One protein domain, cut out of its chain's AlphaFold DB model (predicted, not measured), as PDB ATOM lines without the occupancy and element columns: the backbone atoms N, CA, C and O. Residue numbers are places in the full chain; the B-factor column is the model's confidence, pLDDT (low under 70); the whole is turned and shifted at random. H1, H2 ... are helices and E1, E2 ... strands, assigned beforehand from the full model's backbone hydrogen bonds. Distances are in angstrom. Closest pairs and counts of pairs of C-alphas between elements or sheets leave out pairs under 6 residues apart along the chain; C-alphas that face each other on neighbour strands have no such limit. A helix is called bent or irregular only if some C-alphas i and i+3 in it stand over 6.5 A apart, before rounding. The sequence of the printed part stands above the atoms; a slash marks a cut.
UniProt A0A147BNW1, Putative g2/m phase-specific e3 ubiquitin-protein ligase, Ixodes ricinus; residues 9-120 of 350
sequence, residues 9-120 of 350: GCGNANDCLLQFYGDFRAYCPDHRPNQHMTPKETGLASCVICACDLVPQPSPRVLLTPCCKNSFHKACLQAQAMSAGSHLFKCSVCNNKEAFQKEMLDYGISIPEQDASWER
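Overview. This is residues 9 to 120 of the 350 residues of the protein "Putative g2/m phase-specific e3 ubiquitin-protein ligase" of Ixodes ricinus (UniProt A0A147BNW1). This is mostly loops, with little regular structure: a tiny hairpin, E1 and E2, near the middle leads directly into the longest helix, H2, with H3 near it. H1 and H4 are farthest out, and residues 14 to 61 are one long looping stretch. The printed part has 112 residues, mostly helix by class, 39 in named elements, in order H1, E1, E2, H2, H3, H4; it is compact, radius of gyration of the C-alphas 13.6 A, spans 38 by 32 by 22 A.

Along the chain. Find C-alpha 9 at (137.484, 157.435, 150.041), where H1, residues 9 to 13, begins. Next come E1, 62 to 64, and E2, 71 to 73. H2, 74 to 88, runs 17.5 A, irregular: C-alphas 83 and 86 are 9.7 A apart. H3, 98 to 106, runs 12.4 A; H4, 117 to 120, ends at (158.358, 171.374, 163.266).

Arrangement. In the antiparallel hairpin, look for N 63 and O 72, 2.9 A apart. H2 only just touches H4, with residues 83 to 84 alone and 3 pairs of C-alphas within 8 A; the closest C-alphas, Ser 83 and Ser 117, are 5.2 A apart. O i to N i+4 pairs are within hydrogen-bond range throughout H1 and H3, 8 of 11 in H2; H4 is too short.

Size, cuts and confidence. C-alphas 30 and 120 are farthest apart, 40.6 A. The link H1 to E1 is long, the printed part has no cut, and no printed residue is under 70 in pLDDT.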
ATOM      1  N   GLY A   9     138.140 157.514 148.727       90.75
ATOM      2  CA  GLY A   9     137.484 157.435 150.041       90.75
ATOM      3  C   GLY A   9     136.611 156.185 150.199       90.75
ATOM      4  O   GLY A   9     136.773 155.435 151.161       90.75
ATOM      5  N   CYS A  10     135.753 155.898 149.213       92.56
ATOM      6  CA  CYS A  10     134.904 154.702 149.211       92.56
ATOM      7  C   CYS A  10     135.732 153.407 149.247       92.56
ATOM      8  O   CYS A  10     135.380 152.480 149.971       92.56
ATOM      9  N   GLY A  11     136.840 153.342 148.504       91.25
ATOM     10  CA  GLY A  11     137.743 152.192 148.504       91.25
ATOM     11  C   GLY A  11     138.398 151.973 149.867       91.25
ATOM     12  O   GLY A  11     138.380 150.856 150.379       91.25
ATOM     13  N   ASN A  12     138.914 153.038 150.486       87.19
ATOM     14  CA  ASN A  12     139.526 152.957 151.814       87.19
ATOM     15  C   ASN A  12     138.516 152.535 152.904       87.19
ATOM     16  O   ASN A  12     138.873 151.780 153.804       87.19
ATOM     17  N   ALA A  13     137.253 152.963 152.795       89.31
ATOM     18  CA  ALA A  13     136.174 152.547 153.696       89.31
ATOM     19  C   ALA A  13     135.725 151.082 153.502       89.31
ATOM     20  O   ALA A  13     135.201 150.477 154.433       89.31
ATOM     21  N   ASN A  14     135.942 150.504 152.315       91.06
ATOM     22  CA  ASN A  14     135.518 149.146 151.948       91.06
ATOM     23  C   ASN A  14     136.697 148.156 151.854       91.06
ATOM     24  O   ASN A  14     136.652 147.221 151.061       91.06
ATOM     25  N   ASP A  15     137.760 148.356 152.642       92.12
ATOM     26  CA  ASP A  15     138.931 147.466 152.737       92.12
ATOM     27  C   ASP A  15     139.692 147.219 151.397       92.12
ATOM     28  O   ASP A  15     140.485 146.272 151.280       92.12
ATOM     29  N   CYS A  16     139.540 148.096 150.390       93.81
ATOM     30  CA  CYS A  16     140.407 148.095 149.202       93.81
ATOM     31  C   CYS A  16     141.871 148.372 149.591       93.81
ATOM     32  O   CYS A  16     142.166 149.110 150.535       93.81
ATOM     33  N   LEU A  17     142.814 147.832 148.816       94.69
ATOM     34  CA  LEU A  17     144.216 148.238 148.914       94.69
ATOM     35  C   LEU A  17     144.495 149.368 147.921       94.69
ATOM     36  O   LEU A  17     144.306 149.200 146.720       94.69
ATOM     37  N   LEU A  18     144.982 150.492 148.438       94.19
ATOM     38  CA  LEU A  18     145.478 151.634 147.677       94.19
ATOM     39  C   LEU A  18     146.973 151.782 147.962       94.19
ATOM     40  O   LEU A  18     147.355 151.894 149.125       94.19
ATOM     41  N   GLN A  19     147.805 151.770 146.924       94.25
ATOM     42  CA  GLN A  19     149.230 152.082 147.028       94.25
ATOM     43  C   GLN A  19     149.444 153.561 146.699       94.25
ATOM     44  O   GLN A  19     148.995 154.043 145.663       94.25
ATOM     45  N   PHE A  20     150.136 154.287 147.577       90.81
ATOM     46  CA  PHE A  20     150.356 155.736 147.461       90.81
ATOM     47  C   PHE A  20     151.734 156.080 146.869       90.81
ATOM     48  O   PHE A  20     152.323 157.104 147.200       90.81
ATOM     49  N   TYR A  21     152.271 155.195 146.027       90.62
ATOM     50  CA  TYR A  21     153.597 155.320 145.425       90.62
ATOM     51  C   TYR A  21     153.612 154.730 144.004       90.62
ATOM     52  O   TYR A  21     152.753 153.915 143.653       90.62
ATOM     53  N   GLY A  22     154.610 155.108 143.198       90.88
ATOM     54  CA  GLY A  22     154.825 154.548 141.858       90.88
ATOM     55  C   GLY A  22     153.616 154.749 140.940       90.88
ATOM     56  O   GLY A  22     153.183 155.877 140.727       90.88
ATOM     57  N   ASP A  23     153.056 153.650 140.428       91.81
ATOM     58  CA  ASP A  23     151.895 153.658 139.522       91.81
ATOM     59  C   ASP A  23     150.540 153.881 140.237       91.81
ATOM     60  O   ASP A  23     149.493 153.729 139.611       91.81
ATOM     61  N   PHE A  24     150.530 154.156 141.550       91.31
ATOM     62  CA  PHE A  24     149.324 154.347 142.375       91.31
ATOM     63  C   PHE A  24     148.293 153.206 142.267       91.31
ATOM     64  O   PHE A  24     147.095 153.411 142.056       91.31
ATOM     65  N   ARG A  25     148.768 151.959 142.380       92.94
ATOM     66  CA  ARG A  25     147.951 150.763 142.124       92.94
ATOM     67  C   ARG A  25     146.813 150.620 143.135       92.94
ATOM     68  O   ARG A  25     147.007 150.755 144.343       92.94
ATOM     69  N   ALA A  26     145.639 150.260 142.627       93.50
ATOM     70  CA  ALA A  26     144.438 150.018 143.413       93.50
ATOM     71  C   ALA A  26     143.938 148.580 143.215       93.50
ATOM     72  O   ALA A  26     143.869 148.082 142.089       93.50
ATOM     73  N   TYR A  27     143.549 147.923 144.307       94.75
ATOM     74  CA  TYR A  27     143.028 146.559 144.312       94.75
ATOM     75  C   TYR A  27     141.716 146.503 145.097       94.75
ATOM     76  O   TYR A  27     141.638 146.995 146.225       94.75
ATOM     77  N   CYS A  28     140.688 145.876 144.519       94.06
ATOM     78  CA  CYS A  28     139.428 145.628 145.220       94.06
ATOM     79  C   CYS A  28     139.604 144.568 146.329       94.06
ATOM     80  O   CYS A  28     140.600 143.838 146.313       94.06
ATOM     81  N   PRO A  29     138.641 144.415 147.255       92.56
ATOM     82  CA  PRO A  29     138.797 143.535 148.417       92.56
ATOM     83  C   PRO A  29     139.038 142.069 148.038       92.56
ATOM     84  O   PRO A  29     139.854 141.400 148.662       92.56
ATOM     85  N   ASP A  30     138.404 141.601 146.959       92.12
ATOM     86  CA  ASP A  30     138.516 140.218 146.463       92.12
ATOM     87  C   ASP A  30     139.857 139.920 145.765       92.12
ATOM     88  O   ASP A  30     140.248 138.762 145.644       92.12
ATOM     89  N   HIS A  31     140.552 140.954 145.275       92.69
ATOM     90  CA  HIS A  31     141.759 140.825 144.448       92.69
ATOM     91  C   HIS A  31     142.975 141.564 145.034       92.69
ATOM     92  O   HIS A  31     143.966 141.778 144.330       92.69
ATOM     93  N   ARG A  32     142.921 141.975 146.308       92.25
ATOM     94  CA  ARG A  32     144.063 142.591 147.000       92.25
ATOM     95  C   ARG A  32     145.105 141.533 147.391       92.25
ATOM     96  O   ARG A  32     144.723 140.466 147.875       92.25
ATOM     97  N   PRO A  33     146.413 141.811 147.243       92.88
ATOM     98  CA  PRO A  33     147.442 140.987 147.864       92.88
ATOM     99  C   PRO A  33     147.293 141.010 149.394       92.88
ATOM    100  O   PRO A  33     146.851 141.998 149.985       92.88
ATOM    101  N   ASN A  34     147.685 139.912 150.040       90.81
ATOM    102  CA  ASN A  34     147.708 139.765 151.495       90.81
ATOM    103  C   ASN A  34     149.119 139.366 151.937       90.81
ATOM    104  O   ASN A  34     149.836 138.701 151.192       90.81
ATOM    105  N   GLN A  35     149.523 139.747 153.151       93.62
ATOM    106  CA  GLN A  35     150.860 139.419 153.640       93.62
ATOM    107  C   GLN A  35     150.985 137.916 153.891       93.62
ATOM    108  O   GLN A  35     150.350 137.361 154.787       93.62
ATOM    109  N   HIS A  36     151.859 137.261 153.132       89.81
ATOM    110  CA  HIS A  36     152.171 135.841 153.286       89.81
ATOM    111  C   HIS A  36     153.222 135.623 154.388       89.81
ATOM    112  O   HIS A  36     154.308 135.097 154.146       89.81
ATOM    113  N   MET A  37     152.909 136.062 155.611       91.06
ATOM    114  CA  MET A  37     153.802 135.986 156.770       91.06
ATOM    115  C   MET A  37     153.123 135.354 157.982       91.06
ATOM    116  O   MET A  37     152.002 135.700 158.340       91.06
ATOM    117  N   THR A  38     153.842 134.457 158.657       90.81
ATOM    118  CA  THR A  38     153.440 133.934 159.968       90.81
ATOM    119  C   THR A  38     153.711 134.990 161.048       90.81
ATOM    120  O   THR A  38     154.845 135.484 161.103       90.81
ATOM    121  N   PRO A  39     152.740 135.315 161.921       90.50
ATOM    122  CA  PRO A  39     152.970 136.214 163.048       90.50
ATOM    123  C   PRO A  39     153.991 135.644 164.040       90.50
ATOM    124  O   PRO A  39     154.181 134.430 164.127       90.50
ATOM    125  N   LYS A  40     154.634 136.518 164.820       87.75
ATOM    126  CA  LYS A  40     155.504 136.110 165.935       87.75
ATOM    127  C   LYS A  40     154.711 135.507 167.103       87.75
ATOM    128  O   LYS A  40     155.213 134.618 167.785       87.75
ATOM    129  N   GLU A  41     153.497 136.003 167.335       84.50
ATOM    130  CA  GLU A  41     152.622 135.601 168.438       84.50
ATOM    131  C   GLU A  41     151.368 134.912 167.894       84.50
ATOM    132  O   GLU A  41     150.751 135.389 166.945       84.50
ATOM    133  N   THR A  42     150.998 133.774 168.483       77.50
ATOM    134  CA  THR A  42     149.888 132.928 168.001       77.50
ATOM    135  C   THR A  42     148.564 133.190 168.735       77.50
ATOM    136  O   THR A  42     147.524 132.692 168.312       77.50
ATOM    137  N   GLY A  43     148.604 133.920 169.855       82.81
ATOM    138  CA  GLY A  43     147.452 134.232 170.712       82.81
ATOM    139  C   GLY A  43     146.920 135.651 170.503       82.81
ATOM    140  O   GLY A  43     147.010 136.195 169.409       82.81
ATOM    141  N   LEU A  44     146.378 136.261 171.560       83.81
ATOM    142  CA  LEU A  44     146.121 137.704 171.589       83.81
ATOM    143  C   LEU A  44     147.462 138.450 171.691       83.81
ATOM    144  O   LEU A  44     148.324 138.026 172.459       83.81
ATOM    145  N   ALA A  45     147.624 139.536 170.936       90.62
ATOM    146  CA  ALA A  45     148.832 140.362 170.929       90.62
ATOM    147  C   ALA A  45     148.468 141.838 171.130       90.62
ATOM    148  O   ALA A  45     147.364 142.248 170.773       90.62
ATOM    149  N   SER A  46     149.384 142.656 171.650       94.38
ATOM    150  CA  SER A  46     149.156 144.095 171.849       94.38
ATOM    151  C   SER A  46     149.910 144.946 170.823       94.38
ATOM    152  O   SER A  46     151.085 144.730 170.522       94.38
ATOM    153  N   CYS A  47     149.236 145.955 170.268       95.69
ATOM    154  CA  CYS A  47     149.860 146.901 169.348       95.69
ATOM    155  C   CYS A  47     150.780 147.857 170.121       95.69
ATOM    156  O   CYS A  47     150.299 148.709 170.866       95.69
ATOM    157  N   VAL A  48     152.095 147.802 169.885       93.19
ATOM    158  CA  VAL A  48     153.091 148.627 170.607       93.19
ATOM    159  C   VAL A  48     152.869 150.146 170.441       93.19
ATOM    160  O   VAL A  48     153.336 150.922 171.265       93.19
ATOM    161  N   ILE A  49     152.141 150.589 169.407       95.44
ATOM    162  CA  ILE A  49     151.863 152.020 169.161       95.44
ATOM    163  C   ILE A  49     150.732 152.555 170.058       95.44
ATOM    164  O   ILE A  49     150.829 153.676 170.545       95.44
ATOM    165  N   CYS A  50     149.655 151.787 170.263       96.31
ATOM    166  CA  CYS A  50     148.465 152.245 171.000       96.31
ATOM    167  C   CYS A  50     148.189 151.473 172.300       96.31
ATOM    168  O   CYS A  50     147.231 151.791 172.992       96.31
ATOM    169  N   ALA A  51     148.989 150.447 172.605       95.44
ATOM    170  CA  ALA A  51     148.821 149.492 173.705       95.44
ATOM    171  C   ALA A  51     147.489 148.704 173.727       95.44
ATOM    172  O   ALA A  51     147.262 147.931 174.652       95.44
ATOM    173  N   CYS A  52     146.634 148.843 172.708       95.62
ATOM    174  CA  CYS A  52     145.399 148.065 172.571       95.62
ATOM    175  C   CYS A  52     145.662 146.666 172.001       95.62
ATOM    176  O   CYS A  52     146.536 146.492 171.142       95.62
ATOM    177  N   ASP A  53     144.842 145.706 172.418       94.56
ATOM    178  CA  ASP A  53     144.851 144.334 171.915       94.56
ATOM    179  C   ASP A  53     144.442 144.239 170.437       94.56
ATOM    180  O   ASP A  53     143.645 145.032 169.931       94.56
ATOM    181  N   LEU A  54     144.972 143.223 169.757       94.44
ATOM    182  CA  LEU A  54     144.616 142.822 168.402       94.44
ATOM    183  C   LEU A  54     144.757 141.309 168.203       94.44
ATOM    184  O   LEU A  54     145.445 140.605 168.945       94.44
ATOM    185  N   VAL A  55     144.123 140.807 167.144       93.81
ATOM    186  CA  VAL A  55     144.415 139.472 166.613       93.81
ATOM    187  C   VAL A  55     145.645 139.611 165.708       93.81
ATOM    188  O   VAL A  55     145.573 140.356 164.732       93.81
ATOM    189  N   PRO A  56     146.769 138.918 165.969       90.81
ATOM    190  CA  PRO A  56     148.033 139.141 165.264       90.81
ATOM    191  C   PRO A  56     148.061 138.643 163.812       90.81
ATOM    192  O   PRO A  56     149.129 138.651 163.207       90.81
ATOM    193  N   GLN A  57     146.931 138.225 163.238       91.25
ATOM    194  CA  GLN A  57     146.841 137.721 161.868       91.25
ATOM    195  C   GLN A  57     146.794 138.856 160.825       91.25
ATOM    196  O   GLN A  57     146.119 139.863 161.063       91.25
ATOM    197  N   PRO A  58     147.438 138.693 159.651       92.81
ATOM    198  CA  PRO A  58     147.345 139.667 158.567       92.81
ATOM    199  C   PRO A  58     145.897 139.880 158.111       92.81
ATOM    200  O   PRO A  58     145.170 138.925 157.837       92.81
ATOM    201  N   SER A  59     145.480 141.137 157.997       93.19
ATOM    202  CA  SER A  59     144.137 141.522 157.544       93.19
ATOM    203  C   SER A  59     144.160 142.939 156.947       93.19
ATOM    204  O   SER A  59     145.185 143.618 157.032       93.19
ATOM    205  N   PRO A  60     143.061 143.462 156.370       92.69
ATOM    206  CA  PRO A  60     143.004 144.864 155.942       92.69
ATOM    207  C   PRO A  60     143.305 145.878 157.061       92.69
ATOM    208  O   PRO A  60     143.729 146.998 156.778       92.69
ATOM    209  N   ARG A  61     143.121 145.482 158.332       93.56
ATOM    210  CA  ARG A  61     143.265 146.345 159.518       93.56
ATOM    211  C   ARG A  61     144.486 146.025 160.381       93.56
ATOM    212  O   ARG A  61     144.824 146.843 161.235       93.56
ATOM    213  N   VAL A  62     145.157 144.896 160.156       95.56
ATOM    214  CA  VAL A  62     146.354 144.465 160.897       95.56
ATOM    215  C   VAL A  62     147.461 144.100 159.916       95.56
ATOM    216  O   VAL A  62     147.286 143.201 159.095       95.56
ATOM    217  N   LEU A  63     148.602 144.781 160.033       96.44
ATOM    218  CA  LEU A  63     149.805 144.517 159.246       96.44
ATOM    219  C   LEU A  63     150.918 143.949 160.131       96.44
ATOM    220  O   LEU A  63     151.088 144.354 161.282       96.44
ATOM    221  N   LEU A  64     151.693 143.028 159.568       96.25
ATOM    222  CA  LEU A  64     152.886 142.438 160.163       96.25
ATOM    223  C   LEU A  64     154.135 143.148 159.649       96.25
ATOM    224  O   LEU A  64     154.219 143.523 158.478       96.25
ATOM    225  N   THR A  65     155.150 143.271 160.500       95.62
ATOM    226  CA  THR A  65     156.454 143.789 160.077       95.62
ATOM    227  C   THR A  65     157.328 142.693 159.458       95.62
ATOM    228  O   THR A  65     157.488 141.628 160.060       95.62
ATOM    229  N   PRO A  66     157.986 142.938 158.311       95.50
ATOM    230  CA  PRO A  66     158.775 141.910 157.622       95.50
ATOM    231  C   PRO A  66     160.061 141.561 158.384       95.50
ATOM    232  O   PRO A  66     160.567 140.446 158.320       95.50
ATOM    233  N   CYS A  67     160.577 142.526 159.145       94.88
ATOM    234  CA  CYS A  67     161.839 142.453 159.869       94.88
ATOM    235  C   CYS A  67     161.754 141.708 161.213       94.88
ATOM    236  O   CYS A  67     162.756 141.158 161.660       94.88
ATOM    237  N   CYS A  68     160.594 141.693 161.880       93.81
ATOM    238  CA  CYS A  68     160.449 141.065 163.203       93.81
ATOM    239  C   CYS A  68     159.081 140.415 163.480       93.81
ATOM    240  O   CYS A  68     158.865 139.943 164.596       93.81
ATOM    241  N   LYS A  69     158.180 140.357 162.486       94.44
ATOM    242  CA  LYS A  69     156.889 139.640 162.519       94.44
ATOM    243  C   LYS A  69     155.946 140.063 163.656       94.44
ATOM    244  O   LYS A  69     155.113 139.273 164.096       94.44
ATOM    245  N   ASN A  70     156.081 141.302 164.129       94.44
ATOM    246  CA  ASN A  70     155.161 141.888 165.104       94.44
ATOM    247  C   ASN A  70     153.973 142.501 164.364       94.44
ATOM    248  O   ASN A  70     154.150 143.049 163.273       94.44
ATOM    249  N   SER A  71     152.795 142.419 164.974       95.38
ATOM    250  CA  SER A  71     151.531 142.834 164.369       95.38
ATOM    251  C   SER A  71     151.066 144.186 164.913       95.38
ATOM    252  O   SER A  71     151.170 144.465 166.106       95.38
ATOM    253  N   PHE A  72     150.556 145.033 164.024       96.81
ATOM    254  CA  PHE A  72     150.161 146.409 164.312       96.81
ATOM    255  C   PHE A  72     148.850 146.748 163.611       96.81
ATOM    256  O   PHE A  72     148.599 146.307 162.490       96.81
ATOM    257  N   HIS A  73     148.047 147.617 164.220       97.31
ATOM    258  CA  HIS A  73     146.912 148.227 163.531       97.31
ATOM    259  C   HIS A  73     147.388 149.072 162.338       97.31
ATOM    260  O   HIS A  73     148.229 149.961 162.506       97.31
ATOM    261  N   LYS A  74     146.790 148.868 161.155       96.06
ATOM    262  CA  LYS A  74     147.054 149.673 159.947       96.06
ATOM    263  C   LYS A  74     146.846 151.168 160.221       96.06
ATOM    264  O   LYS A  74     147.671 151.984 159.827       96.06
ATOM    265  N   ALA A  75     145.797 151.521 160.970       96.06
ATOM    266  CA  ALA A  75     145.520 152.900 161.376       96.06
ATOM    267  C   ALA A  75     146.636 153.505 162.252       96.06
ATOM    268  O   ALA A  75     147.035 154.647 162.037       96.06
ATOM    269  N   CYS A  76     147.196 152.736 163.194       97.75
ATOM    270  CA  CYS A  76     148.308 153.197 164.030       97.75
ATOM    271  C   CYS A  76     149.597 153.385 163.221       97.75
ATOM    272  O   CYS A  76     150.291 154.377 163.417       97.75
ATOM    273  N   LEU A  77     149.892 152.472 162.289       97.19
ATOM    274  CA  LEU A  77     151.015 152.614 161.358       97.19
ATOM    275  C   LEU A  77     150.846 153.837 160.450       97.19
ATOM    276  O   LEU A  77     151.806 154.572 160.244       97.19
ATOM    277  N   GLN A  78     149.628 154.096 159.963       96.94
ATOM    278  CA  GLN A  78     149.331 155.270 159.144       96.94
ATOM    279  C   GLN A  78     149.513 156.572 159.930       96.94
ATOM    280  O   GLN A  78     150.176 157.486 159.445       96.94
ATOM    281  N   ALA A  79     148.993 156.650 161.159       96.69
ATOM    282  CA  ALA A  79     149.196 157.804 162.035       96.69
ATOM    283  C   ALA A  79     150.685 158.013 162.371       96.69
ATOM    284  O   ALA A  79     151.179 159.142 162.339       96.69
ATOM    285  N   GLN A  80     151.427 156.928 162.623       96.62
ATOM    286  CA  GLN A  80     152.870 156.986 162.859       96.62
ATOM    287  C   GLN A  80     153.633 157.466 161.614       96.62
ATOM    288  O   GLN A  80     154.537 158.285 161.753       96.62
ATOM    289  N   ALA A  81     153.268 157.015 160.410       96.88
ATOM    290  CA  ALA A  81     153.880 157.463 159.157       96.88
ATOM    291  C   ALA A  81     153.621 158.952 158.885       96.88
ATOM    292  O   ALA A  81     154.556 159.678 158.555       96.88
ATOM    293  N   MET A  82     152.390 159.432 159.104       95.56
ATOM    294  CA  MET A  82     152.064 160.860 158.984       95.56
ATOM    295  C   MET A  82     152.831 161.714 160.002       95.56
ATOM    296  O   MET A  82     153.294 162.801 159.667       95.56
ATOM    297  N   SER A  83     153.000 161.227 161.234       94.38
ATOM    298  CA  SER A  83     153.721 161.956 162.284       94.38
ATOM    299  C   SER A  83     155.243 161.949 162.094       94.38
ATOM    300  O   SER A  83     155.875 162.978 162.322       94.38
ATOM    301  N   ALA A  84     155.833 160.825 161.672       94.19
ATOM    302  CA  ALA A  84     157.286 160.631 161.603       94.19
ATOM    303  C   ALA A  84     157.915 160.939 160.231       94.19
ATOM    304  O   ALA A  84     159.119 161.183 160.161       94.19
ATOM    305  N   GLY A  85     157.127 160.873 159.152       94.50
ATOM    306  CA  GLY A  85     157.593 161.051 157.777       94.50
ATOM    307  C   GLY A  85     158.614 160.008 157.295       94.50
ATOM    308  O   GLY A  85     159.044 159.112 158.029       94.50
ATOM    309  N   SER A  86     159.019 160.116 156.028       93.62
ATOM    310  CA  SER A  86     159.938 159.179 155.355       93.62
ATOM    311  C   SER A  86     161.298 159.017 156.052       93.62
ATOM    312  O   SER A  86     161.926 157.955 155.961       93.62
ATOM    313  N   HIS A  87     161.776 160.029 156.779       92.00
ATOM    314  CA  HIS A  87     163.085 159.973 157.425       92.00
ATOM    315  C   HIS A  87     163.080 159.121 158.699       92.00
ATOM    316  O   HIS A  87     163.984 158.288 158.851       92.00
ATOM    317  N   LEU A  88     162.056 159.261 159.554       94.75
ATOM    318  CA  LEU A  88     162.012 158.658 160.893       94.75
ATOM    319  C   LEU A  88     160.974 157.533 161.058       94.75
ATOM    320  O   LEU A  88     161.015 156.827 162.070       94.75
ATOM    321  N   PHE A  89     160.098 157.290 160.076       96.62
ATOM    322  CA  PHE A  89     159.180 156.145 160.088       96.62
ATOM    323  C   PHE A  89     159.933 154.813 159.901       96.62
ATOM    324  O   PHE A  89     160.230 154.385 158.786       96.62
ATOM    325  N   LYS A  90     160.247 154.152 161.016       96.56
ATOM    326  CA  LYS A  90     160.967 152.870 161.101       96.56
ATOM    327  C   LYS A  90     160.261 151.924 162.072       96.56
ATOM    328  O   LYS A  90     159.476 152.366 162.911       96.56
ATOM    329  N   CYS A  91     160.572 150.630 161.998       96.75
ATOM    330  CA  CYS A  91     159.985 149.636 162.894       96.75
ATOM    331  C   CYS A  91     160.302 149.964 164.365       96.75
ATOM    332  O   CYS A  91     161.466 149.943 164.770       96.75
ATOM    333  N   SER A  92     159.273 150.200 165.183       93.88
ATOM    334  CA  SER A  92     159.413 150.580 166.598       93.88
ATOM    335  C   SER A  92     160.036 149.498 167.491       93.88
ATOM    336  O   SER A  92     160.479 149.806 168.592       93.88
ATOM    337  N   VAL A  93     160.106 148.244 167.024       94.38
ATOM    338  CA  VAL A  93     160.649 147.113 167.799       94.38
ATOM    339  C   VAL A  93     162.120 146.822 167.486       94.38
ATOM    340  O   VAL A  93     162.866 146.441 168.383       94.38
ATOM    341  N   CYS A  94     162.561 146.979 166.233       95.19
ATOM    342  CA  CYS A  94     163.923 146.609 165.814       95.19
ATOM    343  C   CYS A  94     164.673 147.691 165.020       95.19
ATOM    344  O   CYS A  94     165.760 147.423 164.517       95.19
ATOM    345  N   ASN A  95     164.113 148.897 164.891       95.38
ATOM    346  CA  ASN A  95     164.671 150.042 164.160       95.38
ATOM    347  C   ASN A  95     164.984 149.827 162.665       95.38
ATOM    348  O   ASN A  95     165.474 150.757 162.028       95.38
ATOM    349  N   ASN A  96     164.669 148.668 162.072       96.75
ATOM    350  CA  ASN A  96     164.786 148.479 160.626       96.75
ATOM    351  C   ASN A  96     163.885 149.478 159.882       96.75
ATOM    352  O   ASN A  96     162.705 149.621 160.224       96.75
ATOM    353  N   LYS A  97     164.450 150.146 158.871       95.88
ATOM    354  CA  LYS A  97     163.764 151.162 158.073       95.88
ATOM    355  C   LYS A  97     163.391 150.629 156.693       95.88
ATOM    356  O   LYS A  97     162.228 150.682 156.328       95.88
ATOM    357  N   GLU A  98     164.341 150.079 155.950       95.00
ATOM    358  CA  GLU A  98     164.237 149.857 154.502       95.00
ATOM    359  C   GLU A  98     163.196 148.784 154.156       95.00
ATOM    360  O   GLU A  98     162.269 149.030 153.386       95.00
ATOM    361  N   ALA A  99     163.309 147.598 154.767       96.06
ATOM    362  CA  ALA A  99     162.354 146.514 154.541       96.06
ATOM    363  C   ALA A  99     160.984 146.854 155.144       96.06
ATOM    364  O   ALA A  99     159.957 146.578 154.529       96.06
ATOM    365  N   PHE A 100     160.969 147.491 156.320       97.06
ATOM    366  CA  PHE A 100     159.746 147.965 156.964       97.06
ATOM    367  C   PHE A 100     158.974 148.961 156.085       97.06
ATOM    368  O   PHE A 100     157.818 148.702 155.774       97.06
ATOM    369  N   GLN A 101     159.600 150.054 155.638       96.88
ATOM    370  CA  GLN A 101     158.946 151.078 154.815       96.88
ATOM    371  C   GLN A 101     158.411 150.502 153.507       96.88
ATOM    372  O   GLN A 101     157.267 150.785 153.159       96.88
ATOM    373  N   LYS A 102     159.192 149.652 152.826       95.69
ATOM    374  CA  LYS A 102     158.752 148.991 151.594       95.69
ATOM    375  C   LYS A 102     157.471 148.179 151.808       95.69
ATOM    376  O   LYS A 102     156.499 148.387 151.094       95.69
ATOM    377  N   GLU A 103     157.446 147.309 152.817       96.50
ATOM    378  CA  GLU A 103     156.257 146.508 153.131       96.50
ATOM    379  C   GLU A 103     155.062 147.400 153.505       96.50
ATOM    380  O   GLU A 103     153.939 147.162 153.066       96.50
ATOM    381  N   MET A 104     155.277 148.460 154.290       96.81
ATOM    382  CA  MET A 104     154.190 149.364 154.672       96.81
ATOM    383  C   MET A 104     153.597 150.092 153.450       96.81
ATOM    384  O   MET A 104     152.374 150.180 153.343       96.81
ATOM    385  N   LEU A 105     154.429 150.536 152.499       96.06
ATOM    386  CA  LEU A 105     153.985 151.098 151.215       96.06
ATOM    387  C   LEU A 105     153.207 150.070 150.382       96.06
ATOM    388  O   LEU A 105     152.113 150.371 149.897       96.06
ATOM    389  N   ASP A 106     153.739 148.851 150.255       95.12
ATOM    390  CA  ASP A 106     153.130 147.758 149.491       95.12
ATOM    391  C   ASP A 106     151.717 147.417 149.997       95.12
ATOM    392  O   ASP A 106     150.825 147.157 149.185       95.12
ATOM    393  N   TYR A 107     151.486 147.505 151.312       95.81
ATOM    394  CA  TYR A 107     150.188 147.257 151.957       95.81
ATOM    395  C   TYR A 107     149.392 148.530 152.310       95.81
ATOM    396  O   TYR A 107     148.419 148.487 153.076       95.81
ATOM    397  N   GLY A 108     149.723 149.645 151.654       94.56
ATOM    398  CA  GLY A 108     148.864 150.825 151.574       94.56
ATOM    399  C   GLY A 108     148.879 151.706 152.817       94.56
ATOM    400  O   GLY A 108     147.826 152.205 153.224       94.56
ATOM    401  N   ILE A 109     150.057 151.862 153.421       96.88
ATOM    402  CA  ILE A 109     150.407 153.000 154.271       96.88
ATOM    403  C   ILE A 109     150.983 154.100 153.374       96.88
ATOM    404  O   ILE A 109     151.941 153.865 152.639       96.88
ATOM    405  N   SER A 110     150.428 155.307 153.446       95.50
ATOM    406  CA  SER A 110     151.043 156.500 152.858       95.50
ATOM    407  C   SER A 110     152.177 156.996 153.759       95.50
ATOM    408  O   SER A 110     151.971 157.163 154.963       95.50
ATOM    409  N   ILE A 111     153.365 157.228 153.193       95.94
ATOM    410  CA  ILE A 111     154.538 157.752 153.907       95.94
ATOM    411  C   ILE A 111     154.940 159.080 153.245       95.94
ATOM    412  O   ILE A 111     155.568 159.048 152.186       95.94
ATOM    413  N   PRO A 112     154.588 160.243 153.821       94.06
ATOM    414  CA  PRO A 112     154.950 161.534 153.243       94.06
ATOM    415  C   PRO A 112     156.455 161.811 153.369       94.06
ATOM    416  O   PRO A 112     157.076 161.517 154.396       94.06
ATOM    417  N   GLU A 113     157.036 162.426 152.337       92.81
ATOM    418  CA  GLU A 113     158.398 162.959 152.377       92.81
ATOM    419  C   GLU A 113     158.397 164.308 153.101       92.81
ATOM    420  O   GLU A 113     158.187 165.368 152.518       92.81
ATOM    421  N   GLN A 114     158.535 164.232 154.422       91.00
ATOM    422  CA  GLN A 114     158.513 165.369 155.328       91.00
ATOM    423  C   GLN A 114     159.326 165.036 156.588       91.00
ATOM    424  O   GLN A 114     159.329 163.888 157.035       91.00
ATOM    425  N   ASP A 115     159.968 166.034 157.201       89.50
ATOM    426  CA  ASP A 115     160.456 165.962 158.594       89.50
ATOM    427  C   ASP A 115     159.326 165.565 159.554       89.50
ATOM    428  O   ASP A 115     158.137 165.739 159.245       89.50
ATOM    429  N   ALA A 116     159.677 165.091 160.745       90.25
ATOM    430  CA  ALA A 116     158.667 164.680 161.705       90.25
ATOM    431  C   ALA A 116     157.910 165.875 162.314       90.25
ATOM    432  O   ALA A 116     158.437 166.971 162.503       90.25
ATOM    433  N   SER A 117     156.644 165.649 162.664       89.50
ATOM    434  CA  SER A 117     155.756 166.663 163.247       89.50
ATOM    435  C   SER A 117     156.310 167.274 164.542       89.50
ATOM    436  O   SER A 117     156.181 168.479 164.752       89.50
ATOM    437  N   TRP A 118     157.005 166.473 165.357       84.44
ATOM    438  CA  TRP A 118     157.668 166.924 166.583       84.44
ATOM    439  C   TRP A 118     158.910 167.791 166.333       84.44
ATOM    440  O   TRP A 118     159.331 168.499 167.238       84.44
ATOM    441  N   GLU A 119     159.492 167.786 165.131       83.69
ATOM    442  CA  GLU A 119     160.639 168.644 164.786       83.69
ATOM    443  C   GLU A 119     160.181 170.021 164.283       83.69
ATOM    444  O   GLU A 119     160.885 171.012 164.471       83.69
ATOM    445  N   ARG A 120     158.969 170.107 163.709       81.19
ATOM    446  CA  ARG A 120     158.358 171.374 163.266       81.19
ATOM    447  C   ARG A 120     157.726 172.196 164.384       81.19
ATOM    448  O   ARG A 120     157.491 173.389 164.193       81.19
TER     449      ARG A 120